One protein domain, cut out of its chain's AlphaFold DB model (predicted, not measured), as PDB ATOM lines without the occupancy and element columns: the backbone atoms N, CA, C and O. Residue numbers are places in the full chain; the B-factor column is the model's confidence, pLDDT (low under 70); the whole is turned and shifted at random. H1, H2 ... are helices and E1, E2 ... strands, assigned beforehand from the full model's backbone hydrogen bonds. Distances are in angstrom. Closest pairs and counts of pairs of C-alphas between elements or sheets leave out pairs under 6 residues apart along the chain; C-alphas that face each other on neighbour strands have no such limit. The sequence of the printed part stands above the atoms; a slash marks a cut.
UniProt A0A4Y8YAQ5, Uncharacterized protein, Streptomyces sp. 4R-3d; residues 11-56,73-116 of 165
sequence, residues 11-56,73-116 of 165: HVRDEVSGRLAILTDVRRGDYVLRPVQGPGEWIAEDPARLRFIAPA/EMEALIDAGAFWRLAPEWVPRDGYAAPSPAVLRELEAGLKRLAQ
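Overview. This is residues 11 to 56 and 73 to 116 of the 165 residues of an uncharacterized protein of Streptomyces sp. 4R-3d (UniProt A0A4Y8YAQ5). A small, strongly twisted and curled sheet of four strands makes one end of the domain, and a lone helix, H3, sticks out at the other end beyond a long link, with nothing packed on it. Two short helices, H1 and H2, lie off the sheet between these ends, and neither covers one of its faces. The printed part has 90 residues, with E1, E2, E3, E4, H1, H2 and H3 in that order along the chain; the sheet runs E3, E2, E1, E4, all antiparallel, and the class is mixed, helices and strands. The whole is loose, with a radius of gyration of the C-alphas of 16.1 A, and elongated, spanning 50 by 30 by 29 A.

Arrangement. E1, residues 11 to 14, and E2, residues 20 to 27, form a hairpin; N 12 and O 21 are within hydrogen-bond range at 2.9 A. E2 bends by 61 degrees at residue 24. E2 and E3, residues 30 to 35, form a second hairpin, with N 24 and O 32 at 2.9 A and N 30 and O 27 at 2.8 A. E1, E2 and E3 are a meander, each strand the antiparallel neighbour of the one before. Residues 32 to 33 of E3 also pair, antiparallel, with residues 42 to 43. E4, residues 50 to 52, is the antiparallel neighbour of E1 at 147 degrees, with N 13 and O 51 at 2.8 A; the four strands form a Greek key, a meander whose first strand pairs with the fourth. H1, residues 73 to 79, and H2, residues 82 to 86, are close but not clearly touching; their closest C-alphas, those of Leu 77 and Phe 83, are 7.0 A apart. H3, residues 101 to 116, is apart from H1 and H2, and none of the three helices is on the sheet. Each O i to N i+4 pair is within hydrogen-bond range in H1 and H3; in H2 0 of 1 is, beside 2 of 2 O i to N i+3 pairs.

Along the chain. E1 begins at C-alpha 11, (-46.139, -11.766, -52.822). From first to last C-alpha E2 measures 19.7 A and E3 16.3 A. H1 begins at C-alpha 73, (-59.144, -19.814, -47.624). H3 measures 22.6 A and ends at C-alpha 116, (-58.792, -10.391, -14.526).

Size, cuts and confidence. The C-alphas farthest apart, those of Val 16 and Gln 116, are 51.3 A apart. Residues 57 to 72 are not printed, and C-alphas 56 and 73 are 12.9 A apart across this cut. The links E3 to E4 and H2 to H3 are long. Residues 85 to 92 and 98 to 116 stand free; the body without them spans 32 by 29 by 23 A. Mean pLDDT of the printed part is 73.9, and residue 38, residues 54 to 56 and residues 73 to 99 are under 70.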
ATOM      1  N   HIS A  11     -46.809 -10.728 -52.053       83.94
ATOM      2  CA  HIS A  11     -46.139 -11.766 -52.822       83.94
ATOM      3  C   HIS A  11     -45.210 -11.115 -53.841       83.94
ATOM      4  O   HIS A  11     -45.629 -10.325 -54.693       83.94
ATOM      5  N   VAL A  12     -43.937 -11.471 -53.768       85.31
ATOM      6  CA  VAL A  12     -42.906 -10.951 -54.655       85.31
ATOM      7  C   VAL A  12     -42.157 -12.094 -55.318       85.31
ATOM      8  O   VAL A  12     -41.977 -13.179 -54.760       85.31
ATOM      9  N   ARG A  13     -41.709 -11.841 -56.542       85.88
ATOM     10  CA  ARG A  13     -40.679 -12.635 -57.189       85.88
ATOM     11  C   ARG A  13     -39.355 -11.929 -56.974       85.88
ATOM     12  O   ARG A  13     -39.173 -10.811 -57.447       85.88
ATOM     13  N   ASP A  14     -38.446 -12.599 -56.290       87.25
ATOM     14  CA  ASP A  14     -37.055 -12.179 -56.228       87.25
ATOM     15  C   ASP A  14     -36.366 -12.636 -57.518       87.25
ATOM     16  O   ASP A  14     -36.180 -13.833 -57.746       87.25
ATOM     17  N   GLU A  15     -36.046 -11.701 -58.416       86.31
ATOM     18  CA  GLU A  15     -35.413 -12.038 -59.694       86.31
ATOM     19  C   GLU A  15     -33.932 -12.422 -59.568       86.31
ATOM     20  O   GLU A  15     -33.374 -12.956 -60.529       86.31
ATOM     21  N   VAL A  16     -33.282 -12.164 -58.426       86.81
ATOM     22  CA  VAL A  16     -31.889 -12.576 -58.196       86.81
ATOM     23  C   VAL A  16     -31.844 -14.070 -57.905       86.81
ATOM     24  O   VAL A  16     -31.140 -14.819 -58.582       86.81
ATOM     25  N   SER A  17     -32.661 -14.521 -56.953       82.31
ATOM     26  CA  SER A  17     -32.756 -15.941 -56.603       82.31
ATOM     27  C   SER A  17     -33.696 -16.733 -57.523       82.31
ATOM     28  O   SER A  17     -33.677 -17.966 -57.526       82.31
ATOM     29  N   GLY A  18     -34.540 -16.040 -58.293       83.69
ATOM     30  CA  GLY A  18     -35.594 -16.617 -59.126       83.69
ATOM     31  C   GLY A  18     -36.792 -17.160 -58.334       83.69
ATOM     32  O   GLY A  18     -37.668 -17.792 -58.932       83.69
ATOM     33  N   ARG A  19     -36.836 -16.942 -57.013       83.75
ATOM     34  CA  ARG A  19     -37.782 -17.574 -56.083       83.75
ATOM     35  C   ARG A  19     -39.031 -16.729 -55.850       83.75
ATOM     36  O   ARG A  19     -39.023 -15.505 -55.961       83.75
ATOM     37  N   LEU A  20     -40.110 -17.422 -55.497       86.50
ATOM     38  CA  LEU A  20     -41.347 -16.821 -55.008       86.50
ATOM     39  C   LEU A  20     -41.261 -16.648 -53.496       86.50
ATOM     40  O   LEU A  20     -40.926 -17.599 -52.783       86.50
ATOM     41  N   ALA A  21     -41.606 -15.459 -53.019       86.00
ATOM     42  CA  ALA A  21     -41.557 -15.134 -51.608       86.00
ATOM     43  C   ALA A  21     -42.732 -14.271 -51.159       86.00
ATOM     44  O   ALA A  21     -43.392 -13.604 -51.955       86.00
ATOM     45  N   ILE A  22     -42.952 -14.283 -49.851       83.88
ATOM     46  CA  ILE A  22     -43.777 -13.323 -49.130       83.88
ATOM     47  C   ILE A  22     -42.820 -12.353 -48.452       83.88
ATOM     48  O   ILE A  22     -41.854 -12.780 -47.812       83.88
ATOM     49  N   LEU A  23     -43.095 -11.060 -48.576       84.06
ATOM     50  CA  LEU A  23     -42.361 -10.044 -47.844       84.06
ATOM     51  C   LEU A  23     -42.760 -10.084 -46.367       84.06
ATOM     52  O   LEU A  23     -43.914  -9.821 -46.040       84.06
ATOM     53  N   THR A  24     -41.851 -10.426 -45.463       80.94
ATOM     54  CA  THR A  24     -42.171 -10.572 -44.032       80.94
ATOM     55  C   THR A  24     -41.779  -9.356 -43.209       80.94
ATOM     56  O   THR A  24     -42.402  -9.097 -42.182       80.94
ATOM     57  N   ASP A  25     -40.782  -8.590 -43.655       82.06
ATOM     58  CA  ASP A  25     -40.282  -7.422 -42.933       82.06
ATOM     59  C   ASP A  25     -39.553  -6.444 -43.876       82.06
ATOM     60  O   ASP A  25     -39.046  -6.837 -44.931       82.06
ATOM     61  N   VAL A  26     -39.472  -5.171 -43.476       82.50
ATOM     62  CA  VAL A  26     -38.665  -4.133 -44.137       82.50
ATOM     63  C   VAL A  26     -37.818  -3.422 -43.087       82.50
ATOM     64  O   VAL A  26     -38.321  -2.641 -42.282       82.50
ATOM     65  N   ARG A  27     -36.502  -3.641 -43.116       79.62
ATOM     66  CA  ARG A  27     -35.556  -3.110 -42.124       79.62
ATOM     67  C   ARG A  27     -34.603  -2.124 -42.770       79.62
ATOM     68  O   ARG A  27     -33.689  -2.523 -43.471       79.62
ATOM     69  N   ARG A  28     -34.782  -0.822 -42.526       75.94
ATOM     70  CA  ARG A  28     -33.866   0.235 -43.022       75.94
ATOM     71  C   ARG A  28     -33.572   0.180 -44.540       75.94
ATOM     72  O   ARG A  28     -32.563   0.721 -44.975       75.94
ATOM     73  N   GLY A  29     -34.463  -0.414 -45.338       77.75
ATOM     74  CA  GLY A  29     -34.284  -0.598 -46.785       77.75
ATOM     75  C   GLY A  29     -34.003  -2.041 -47.214       77.75
ATOM     76  O   GLY A  29     -34.173  -2.336 -48.395       77.75
ATOM     77  N   ASP A  30     -33.675  -2.927 -46.275       82.25
ATOM     78  CA  ASP A  30     -33.532  -4.362 -46.509       82.25
ATOM     79  C   ASP A  30     -34.898  -5.040 -46.455       82.25
ATOM     80  O   ASP A  30     -35.699  -4.790 -45.551       82.25
ATOM     81  N   TYR A  31     -35.158  -5.919 -47.415       85.12
ATOM     82  CA  TYR A  31     -36.419  -6.639 -47.518       85.12
ATOM     83  C   TYR A  31     -36.204  -8.080 -47.105       85.12
ATOM     84  O   TYR A  31     -35.395  -8.789 -47.703       85.12
ATOM     85  N   VAL A  32     -36.933  -8.505 -46.084       87.00
ATOM     86  CA  VAL A  32     -36.857  -9.864 -45.568       87.00
ATOM     87  C   VAL A  32     -37.951 -10.696 -46.224       87.00
ATOM     88  O   VAL A  32     -39.111 -10.284 -46.292       87.00
ATOM     89  N   LEU A  33     -37.555 -11.844 -46.760       88.56
ATOM     90  CA  LEU A  33     -38.354 -12.700 -47.618       88.56
ATOM     91  C   LEU A  33     -38.458 -14.099 -47.023       88.56
ATOM     92  O   LEU A  33     -37.458 -14.717 -46.659       88.56
ATOM     93  N   ARG A  34     -39.676 -14.634 -47.005       88.25
ATOM     94  CA  ARG A  34     -39.951 -16.033 -46.668       88.25
ATOM     95  C   ARG A  34     -40.430 -16.762 -47.920       88.25
ATOM     96  O   ARG A  34     -41.228 -16.184 -48.660       88.25
ATOM     97  N   PRO A  35     -40.007 -18.011 -48.183       83.12
ATOM     98  CA  PRO A  35     -40.550 -18.749 -49.311       83.12
ATOM     99  C   PRO A  35     -42.051 -18.959 -49.108       83.12
ATOM    100  O   PRO A  35     -42.519 -19.155 -47.987       83.12
ATOM    101  N   VAL A  36     -42.812 -18.934 -50.204       77.94
ATOM    102  CA  VAL A  36     -44.264 -19.205 -50.158       77.94
ATOM    103  C   VAL A  36     -44.541 -20.617 -49.627       77.94
ATOM    104  O   VAL A  36     -45.561 -20.858 -48.993       77.94
ATOM    105  N   GLN A  37     -43.622 -21.553 -49.875       71.75
ATOM    106  CA  GLN A  37     -43.710 -22.930 -49.408       71.75
ATOM    107  C   GLN A  37     -42.385 -23.376 -48.794       71.75
ATOM    108  O   GLN A  37     -41.327 -23.235 -49.406       71.75
ATOM    109  N   GLY A  38     -42.470 -23.981 -47.611       69.06
ATOM    110  CA  GLY A  38     -41.324 -24.539 -46.900       69.06
ATOM    111  C   GLY A  38     -40.673 -23.573 -45.902       69.06
ATOM    112  O   GLY A  38     -41.075 -22.416 -45.779       69.06
ATOM    113  N   PRO A  39     -39.696 -24.066 -45.128       73.38
ATOM    114  CA  PRO A  39     -39.009 -23.274 -44.120       73.38
ATOM    115  C   PRO A  39     -37.901 -22.407 -44.730       73.38
ATOM    116  O   PRO A  39     -37.354 -22.713 -45.789       73.38
ATOM    117  N   GLY A  40     -37.513 -21.367 -43.996       80.19
ATOM    118  CA  GLY A  40     -36.372 -20.514 -44.321       80.19
ATOM    119  C   GLY A  40     -36.754 -19.047 -44.462       80.19
ATOM    120  O   GLY A  40     -37.919 -18.703 -44.619       80.19
ATOM    121  N   GLU A  41     -35.752 -18.186 -44.393       87.62
ATOM    122  CA  GLU A  41     -35.874 -16.745 -44.584       87.62
ATOM    123  C   GLU A  41     -34.589 -16.257 -45.257       87.62
ATOM    124  O   GLU A  41     -33.510 -16.796 -44.989       87.62
ATOM    125  N   TRP A  42     -34.694 -15.282 -46.155       90.62
ATOM    126  CA  TRP A  42     -33.536 -14.625 -46.754       90.62
ATOM    127  C   TRP A  42     -33.781 -13.132 -46.937       90.62
ATOM    128  O   TRP A  42     -34.916 -12.668 -46.977       90.62
ATOM    129  N   ILE A  43     -32.697 -12.368 -47.036       89.31
ATOM    130  CA  ILE A  43     -32.756 -10.942 -47.354       89.31
ATOM    131  C   ILE A  43     -32.651 -10.808 -48.872       89.31
ATOM    132  O   ILE A  43     -31.813 -11.466 -49.488       89.31
ATOM    133  N   ALA A  44     -33.503  -9.978 -49.472       87.31
ATOM    134  CA  ALA A  44     -33.411  -9.653 -50.888       87.31
ATOM    135  C   ALA A  44     -32.048  -9.014 -51.186       87.31
ATOM    136  O   ALA A  44     -31.737  -7.946 -50.663       87.31
ATOM    137  N   GLU A  45     -31.253  -9.664 -52.033       86.69
ATOM    138  CA  GLU A  45     -29.915  -9.182 -52.402       86.69
ATOM    139  C   GLU A  45     -29.971  -7.868 -53.189       86.69
ATOM    140  O   GLU A  45     -29.126  -6.996 -53.010       86.69
ATOM    141  N   ASP A  46     -30.988  -7.717 -54.042       84.75
ATOM    142  CA  ASP A  46     -31.248  -6.491 -54.788       84.75
ATOM    143  C   ASP A  46     -32.733  -6.105 -54.672       84.75
ATOM    144  O   ASP A  46     -33.587  -6.646 -55.384       84.75
ATOM    145  N   PRO A  47     -33.063  -5.148 -53.788       80.88
ATOM    146  CA  PRO A  47     -34.423  -4.659 -53.612       80.88
ATOM    147  C   PRO A  47     -35.094  -4.116 -54.876       80.88
ATOM    148  O   PRO A  47     -36.320  -4.164 -54.979       80.88
ATOM    149  N   ALA A  48     -34.324  -3.594 -55.835       81.62
ATOM    150  CA  ALA A  48     -34.871  -3.072 -57.087       81.62
ATOM    151  C   ALA A  48     -35.327  -4.194 -58.034       81.62
ATOM    152  O   ALA A  48     -36.072  -3.945 -58.980       81.62
ATOM    153  N   ARG A  49     -34.903  -5.435 -57.770       82.75
ATOM    154  CA  ARG A  49     -35.241  -6.635 -58.545       82.75
ATOM    155  C   ARG A  49     -36.335  -7.483 -57.901       82.75
ATOM    156  O   ARG A  49     -36.576  -8.618 -58.318       82.75
ATOM    157  N   LEU A  50     -37.032  -6.925 -56.912       81.62
ATOM    158  CA  LEU A  50     -38.267  -7.492 -56.389       81.62
ATOM    159  C   LEU A  50     -39.423  -7.113 -57.303       81.62
ATOM    160  O   LEU A  50     -39.890  -5.973 -57.312       81.62
ATOM    161  N   ARG A  51     -39.931  -8.091 -58.051       81.00
ATOM    162  CA  ARG A  51     -41.160  -7.899 -58.812       81.00
ATOM    163  C   ARG A  51     -42.359  -8.228 -57.961       81.00
ATOM    164  O   ARG A  51     -42.538  -9.366 -57.533       81.00
ATOM    165  N   PHE A  52     -43.230  -7.245 -57.812       74.44
ATOM    166  CA  PHE A  52     -44.560  -7.485 -57.299       74.44
ATOM    167  C   PHE A  52     -45.293  -8.460 -58.219       74.44
ATOM    168  O   PHE A  52     -45.473  -8.213 -59.415       74.44
ATOM    169  N   ILE A  53     -45.716  -9.579 -57.650       72.88
ATOM    170  CA  ILE A  53     -46.704 -10.433 -58.284       72.88
ATOM    171  C   ILE A  53     -48.001  -9.883 -57.733       72.88
ATOM    172  O   ILE A  53     -48.217  -9.965 -56.526       72.88
ATOM    173  N   ALA A  54     -48.783  -9.219 -58.590       52.22
ATOM    174  CA  ALA A  54     -50.066  -8.613 -58.240       52.22
ATOM    175  C   ALA A  54     -50.806  -9.437 -57.172       52.22
ATOM    176  O   ALA A  54     -50.721 -10.673 -57.226       52.22
ATOM    177  N   PRO A  55     -51.591  -8.819 -56.256       43.62
ATOM    178  CA  PRO A  55     -52.495  -9.643 -55.475       43.62
ATOM    179  C   PRO A  55     -53.299 -10.402 -56.523       43.62
ATOM    180  O   PRO A  55     -53.700  -9.791 -57.522       43.62
ATOM    181  N   ALA A  56     -53.496 -11.711 -56.357       38.97
ATOM    182  CA  ALA A  56     -54.559 -12.351 -57.105       38.97
ATOM    183  C   ALA A  56     -55.749 -11.406 -56.948       38.97
ATOM    184  O   ALA A  56     -56.157 -11.118 -55.819       38.97
ATOM    185  N   GLU A  73     -59.166 -21.139 -46.996       54.06
ATOM    186  CA  GLU A  73     -59.144 -19.814 -47.624       54.06
ATOM    187  C   GLU A  73     -58.750 -18.717 -46.618       54.06
ATOM    188  O   GLU A  73     -57.949 -17.836 -46.930       54.06
ATOM    189  N   MET A  74     -59.263 -18.787 -45.387       62.00
ATOM    190  CA  MET A  74     -58.899 -17.867 -44.309       62.00
ATOM    191  C   MET A  74     -57.448 -18.061 -43.851       62.00
ATOM    192  O   MET A  74     -56.751 -17.079 -43.616       62.00
ATOM    193  N   GLU A  75     -56.981 -19.303 -43.774       61.28
ATOM    194  CA  GLU A  75     -55.605 -19.659 -43.434       61.28
ATOM    195  C   GLU A  75     -54.635 -19.158 -44.503       61.28
ATOM    196  O   GLU A  75     -53.669 -18.481 -44.171       61.28
ATOM    197  N   ALA A  76     -54.972 -19.312 -45.787       60.78
ATOM    198  CA  ALA A  76     -54.203 -18.726 -46.882       60.78
ATOM    199  C   ALA A  76     -54.155 -17.185 -46.820       60.78
ATOM    200  O   ALA A  76     -53.130 -16.587 -47.144       60.78
ATOM    201  N   LEU A  77     -55.234 -16.521 -46.387       59.00
ATOM    202  CA  LEU A  77     -55.253 -15.064 -46.188       59.00
ATOM    203  C   LEU A  77     -54.404 -14.625 -44.987       59.00
ATOM    204  O   LEU A  77     -53.755 -13.579 -45.047       59.00
ATOM    205  N   ILE A  78     -54.402 -15.408 -43.909       60.94
ATOM    206  CA  ILE A  78     -53.558 -15.175 -42.732       60.94
ATOM    207  C   ILE A  78     -52.083 -15.382 -43.100       60.94
ATOM    208  O   ILE A  78     -51.264 -14.506 -42.823       60.94
ATOM    209  N   ASP A  79     -51.762 -16.469 -43.802       52.16
ATOM    210  CA  ASP A  79     -50.412 -16.789 -44.275       52.16
ATOM    211  C   ASP A  79     -49.879 -15.761 -45.273       52.16
ATOM    212  O   ASP A  79     -48.695 -15.419 -45.241       52.16
ATOM    213  N   ALA A  80     -50.759 -15.220 -46.117       53.78
ATOM    214  CA  ALA A  80     -50.456 -14.128 -47.035       53.78
ATOM    215  C   ALA A  80     -50.360 -12.757 -46.342       53.78
ATOM    216  O   ALA A  80     -50.212 -11.742 -47.016       53.78
ATOM    217  N   GLY A  81     -50.520 -12.673 -45.017       55.12
ATOM    218  CA  GLY A  81     -50.499 -11.401 -44.294       55.12
ATOM    219  C   GLY A  81     -51.620 -10.440 -44.708       55.12
ATOM    220  O   GLY A  81     -51.549  -9.247 -44.409       55.12
ATOM    221  N   ALA A  82     -52.678 -10.930 -45.368       58.16
ATOM    222  CA  ALA A  82     -53.784 -10.116 -45.878       58.16
ATOM    223  C   ALA A  82     -54.556  -9.410 -44.753       58.16
ATOM    224  O   ALA A  82     -55.194  -8.383 -44.984       58.16
ATOM    225  N   PHE A  83     -54.434  -9.910 -43.521       61.50
ATOM    226  CA  PHE A  83     -54.900  -9.240 -42.311       61.50
ATOM    227  C   PHE A  83     -54.345  -7.810 -42.174       61.50
ATOM    228  O   PHE A  83     -55.082  -6.897 -41.808       61.50
ATOM    229  N   TRP A  84     -53.088  -7.566 -42.557       58.81
ATOM    230  CA  TRP A  84     -52.462  -6.244 -42.446       58.81
ATOM    231  C   TRP A  84     -52.972  -5.233 -43.475       58.81
ATOM    232  O   TRP A  84     -52.927  -4.034 -43.217       58.81
ATOM    233  N   ARG A  85     -53.553  -5.682 -44.598       57.12
ATOM    234  CA  ARG A  85     -54.260  -4.787 -45.535       57.12
ATOM    235  C   ARG A  85     -55.553  -4.213 -44.956       57.12
ATOM    236  O   ARG A  85     -56.050  -3.218 -45.469       57.12
ATOM    237  N   LEU A  86     -56.099  -4.842 -43.916       61.16
ATOM    238  CA  LEU A  86     -57.278  -4.359 -43.195       61.16
ATOM    239  C   LEU A  86     -56.907  -3.426 -42.035       61.16
ATOM    240  O   LEU A  86     -57.798  -2.840 -41.419       61.16
ATOM    241  N   ALA A  87     -55.612  -3.282 -41.730       60.47
ATOM    242  CA  ALA A  87     -55.149  -2.384 -40.688       60.47
ATOM    243  C   ALA A  87     -55.417  -0.924 -41.101       60.47
ATOM    244  O   ALA A  87     -54.989  -0.504 -42.185       60.47
ATOM    245  N   PRO A  88     -56.104  -0.134 -40.254       63.50
ATOM    246  CA  PRO A  88     -56.349   1.277 -40.525       63.50
ATOM    247  C   PRO A  88     -55.060   2.065 -40.796       63.50
ATOM    248  O   PRO A  88     -54.002   1.734 -40.268       63.50
ATOM    249  N   GLU A  89     -55.169   3.171 -41.534       53.34
ATOM    250  CA  GLU A  89     -54.031   4.042 -41.888       53.34
ATOM    251  C   GLU A  89     -53.293   4.649 -40.676       53.34
ATOM    252  O   GLU A  89     -52.170   5.117 -40.820       53.34
ATOM    253  N   TRP A  90     -53.897   4.647 -39.482       65.75
ATOM    254  CA  TRP A  90     -53.249   5.127 -38.256       65.75
ATOM    255  C   TRP A  90     -52.258   4.124 -37.656       65.75
ATOM    256  O   TRP A  90     -51.474   4.502 -36.786       65.75
ATOM    257  N   VAL A  91     -52.301   2.853 -38.074       65.81
ATOM    258  CA  VAL A  91     -51.384   1.819 -37.582       65.81
ATOM    259  C   VAL A  91     -50.001   2.088 -38.177       65.81
ATOM    260  O   VAL A  91     -49.884   2.045 -39.403       65.81
ATOM    261  N   PRO A  92     -48.959   2.349 -37.359       60.91
ATOM    262  CA  PRO A  92     -47.614   2.598 -37.863       60.91
ATOM    263  C   PRO A  92     -47.144   1.436 -38.729       60.91
ATOM    264  O   PRO A  92     -47.198   0.275 -38.320       60.91
ATOM    265  N   ARG A  93     -46.710   1.757 -39.946       58.34
ATOM    266  CA  ARG A  93     -46.304   0.765 -40.947       58.34
ATOM    267  C   ARG A  93     -44.774   0.628 -40.981       58.34
ATOM    268  O   ARG A  93     -44.232  -0.384 -41.389       58.34
ATOM    269  N   ASP A  94     -44.061   1.594 -40.433       50.44
ATOM    270  CA  ASP A  94     -42.652   1.929 -40.640       50.44
ATOM    271  C   ASP A  94     -41.650   1.020 -39.894       50.44
ATOM    272  O   ASP A  94     -40.516   1.417 -39.619       50.44
ATOM    273  N   GLY A  95     -42.052  -0.206 -39.569       49.84
ATOM    274  CA  GLY A  95     -41.269  -1.149 -38.785       49.84
ATOM    275  C   GLY A  95     -41.776  -1.225 -37.353       49.84
ATOM    276  O   GLY A  95     -41.725  -0.267 -36.581       49.84
ATOM    277  N   TYR A  96     -42.242  -2.411 -36.973       55.38
ATOM    278  CA  TYR A  96     -42.405  -2.729 -35.566       55.38
ATOM    279  C   TYR A  96     -41.013  -2.936 -34.983       55.38
ATOM    280  O   TYR A  96     -40.198  -3.674 -35.540       55.38
ATOM    281  N   ALA A  97     -40.721  -2.279 -33.862       54.34
ATOM    282  CA  ALA A  97     -39.519  -2.599 -33.109       54.34
ATOM    283  C   ALA A  97     -39.513  -4.110 -32.838       54.34
ATOM    284  O   ALA A  97     -40.527  -4.656 -32.392       54.34
ATOM    285  N   ALA A  98     -38.390  -4.777 -33.120       58.59
ATOM    286  CA  ALA A  98     -38.240  -6.191 -32.808       58.59
ATOM    287  C   ALA A  98     -38.643  -6.401 -31.337       58.59
ATOM    288  O   ALA A  98     -38.111  -5.703 -30.464       58.59
ATOM    289  N   PRO A  99     -39.615  -7.285 -31.051       66.31
ATOM    290  CA  PRO A  99     -40.162  -7.402 -29.714       66.31
ATOM    291  C   PRO A  99     -39.046  -7.817 -28.761       66.31
ATOM    292  O   PRO A  99     -38.450  -8.885 -28.895       66.31
ATOM    293  N   SER A 100     -38.736  -6.954 -27.795       76.62
ATOM    294  CA  SER A 100     -37.768  -7.299 -26.763       76.62
ATOM    295  C   SER A 100     -38.436  -8.198 -25.715       76.62
ATOM    296  O   SER A 100     -39.632  -8.050 -25.440       76.62
ATOM    297  N   PRO A 101     -37.684  -9.087 -25.044       78.50
ATOM    298  CA  PRO A 101     -38.226  -9.890 -23.947       78.50
ATOM    299  C   PRO A 101     -38.821  -9.054 -22.803       78.50
ATOM    300  O   PRO A 101     -39.619  -9.555 -22.015       78.50
ATOM    301  N   ALA A 102     -38.409  -7.792 -22.663       74.75
ATOM    302  CA  ALA A 102     -38.992  -6.867 -21.696       74.75
ATOM    303  C   ALA A 102     -40.392  -6.415 -22.134       74.75
ATOM    304  O   ALA A 102     -41.341  -6.554 -21.366       74.75
ATOM    305  N   VAL A 103     -40.534  -5.986 -23.393       78.56
ATOM    306  CA  VAL A 103     -41.819  -5.564 -23.976       78.56
ATOM    307  C   VAL A 103     -42.832  -6.710 -23.969       78.56
ATOM    308  O   VAL A 103     -43.991  -6.510 -23.616       78.56
ATOM    309  N   LEU A 104     -42.398  -7.934 -24.286       86.38
ATOM    310  CA  LEU A 104     -43.278  -9.107 -24.261       86.38
ATOM    311  C   LEU A 104     -43.793  -9.424 -22.850       86.38
ATOM    312  O   LEU A 104     -44.970  -9.740 -22.686       86.38
ATOM    313  N   ARG A 105     -42.943  -9.292 -21.824       85.06
ATOM    314  CA  ARG A 105     -43.345  -9.491 -20.422       85.06
ATOM    315  C   ARG A 105     -44.317  -8.419 -19.940       85.06
ATOM    316  O   ARG A 105     -45.251  -8.722 -19.201       85.06
ATOM    317  N   GLU A 106     -44.116  -7.177 -20.362       78.50
ATOM    318  CA  GLU A 106     -45.018  -6.074 -20.034       78.50
ATOM    319  C   GLU A 106     -46.395  -6.248 -20.690       78.50
ATOM    320  O   GLU A 106     -47.421  -6.093 -20.020       78.50
ATOM    321  N   LEU A 107     -46.422  -6.664 -21.961       84.44
ATOM    322  CA  LEU A 107     -47.647  -7.014 -22.677       84.44
ATOM    323  C   LEU A 107     -48.386  -8.169 -21.991       84.44
ATOM    324  O   LEU A 107     -49.583  -8.060 -21.730       84.44
ATOM    325  N   GLU A 108     -47.681  -9.252 -21.656       87.94
ATOM    326  CA  GLU A 108     -48.256 -10.400 -20.947       87.94
ATOM    327  C   GLU A 108     -48.882  -9.971 -19.612       87.94
ATOM    328  O   GLU A 108     -50.016 -10.342 -19.301       87.94
ATOM    329  N   ALA A 109     -48.176  -9.147 -18.834       87.62
ATOM    330  CA  ALA A 109     -48.688  -8.619 -17.577       87.62
ATOM    331  C   ALA A 109     -49.932  -7.736 -17.786       87.62
ATOM    332  O   ALA A 109     -50.886  -7.829 -17.013       87.62
ATOM    333  N   GLY A 110     -49.949  -6.905 -18.832       84.69
ATOM    334  CA  GLY A 110     -51.106  -6.092 -19.211       84.69
ATOM    335  C   GLY A 110     -52.325  -6.929 -19.593       84.69
ATOM    336  O   GLY A 110     -53.416  -6.691 -19.079       84.69
ATOM    337  N   LEU A 111     -52.132  -7.954 -20.422       85.69
ATOM    338  CA  LEU A 111     -53.197  -8.867 -20.837       85.69
ATOM    339  C   LEU A 111     -53.756  -9.664 -19.656       85.69
ATOM    340  O   LEU A 111     -54.970  -9.801 -19.542       85.69
ATOM    341  N   LYS A 112     -52.902 -10.122 -18.731       85.50
ATOM    342  CA  LYS A 112     -53.349 -10.783 -17.494       85.50
ATOM    343  C   LYS A 112     -54.199  -9.860 -16.626       85.50
ATOM    344  O   LYS A 112     -55.222 -10.304 -16.115       85.50
ATOM    345  N   ARG A 113     -53.824  -8.580 -16.495       82.75
ATOM    346  CA  ARG A 113     -54.644  -7.589 -15.778       82.75
ATOM    347  C   ARG A 113     -56.004  -7.404 -16.447       82.75
ATOM    348  O   ARG A 113     -57.014  -7.462 -15.763       82.75
ATOM    349  N   LEU A 114     -56.046  -7.242 -17.768       77.56
ATOM    350  CA  LEU A 114     -57.305  -7.071 -18.502       77.56
ATOM    351  C   LEU A 114     -58.200  -8.315 -18.436       77.56
ATOM    352  O   LEU A 114     -59.407  -8.186 -18.281       77.56
ATOM    353  N   ALA A 115     -57.615  -9.510 -18.486       80.25
ATOM    354  CA  ALA A 115     -58.352 -10.762 -18.349       80.25
ATOM    355  C   ALA A 115     -58.927 -10.969 -16.935       80.25
ATOM    356  O   ALA A 115     -59.944 -11.637 -16.782       80.25
ATOM    357  N   GLN A 116     -58.293 -10.394 -15.907       73.38
ATOM    358  CA  GLN A 116     -58.792 -10.391 -14.526       73.38
ATOM    359  C   GLN A 116     -59.876  -9.329 -14.295       73.38
ATOM    360  O   GLN A 116     -60.684  -9.471 -13.381       73.38
TER     361      GLN A 116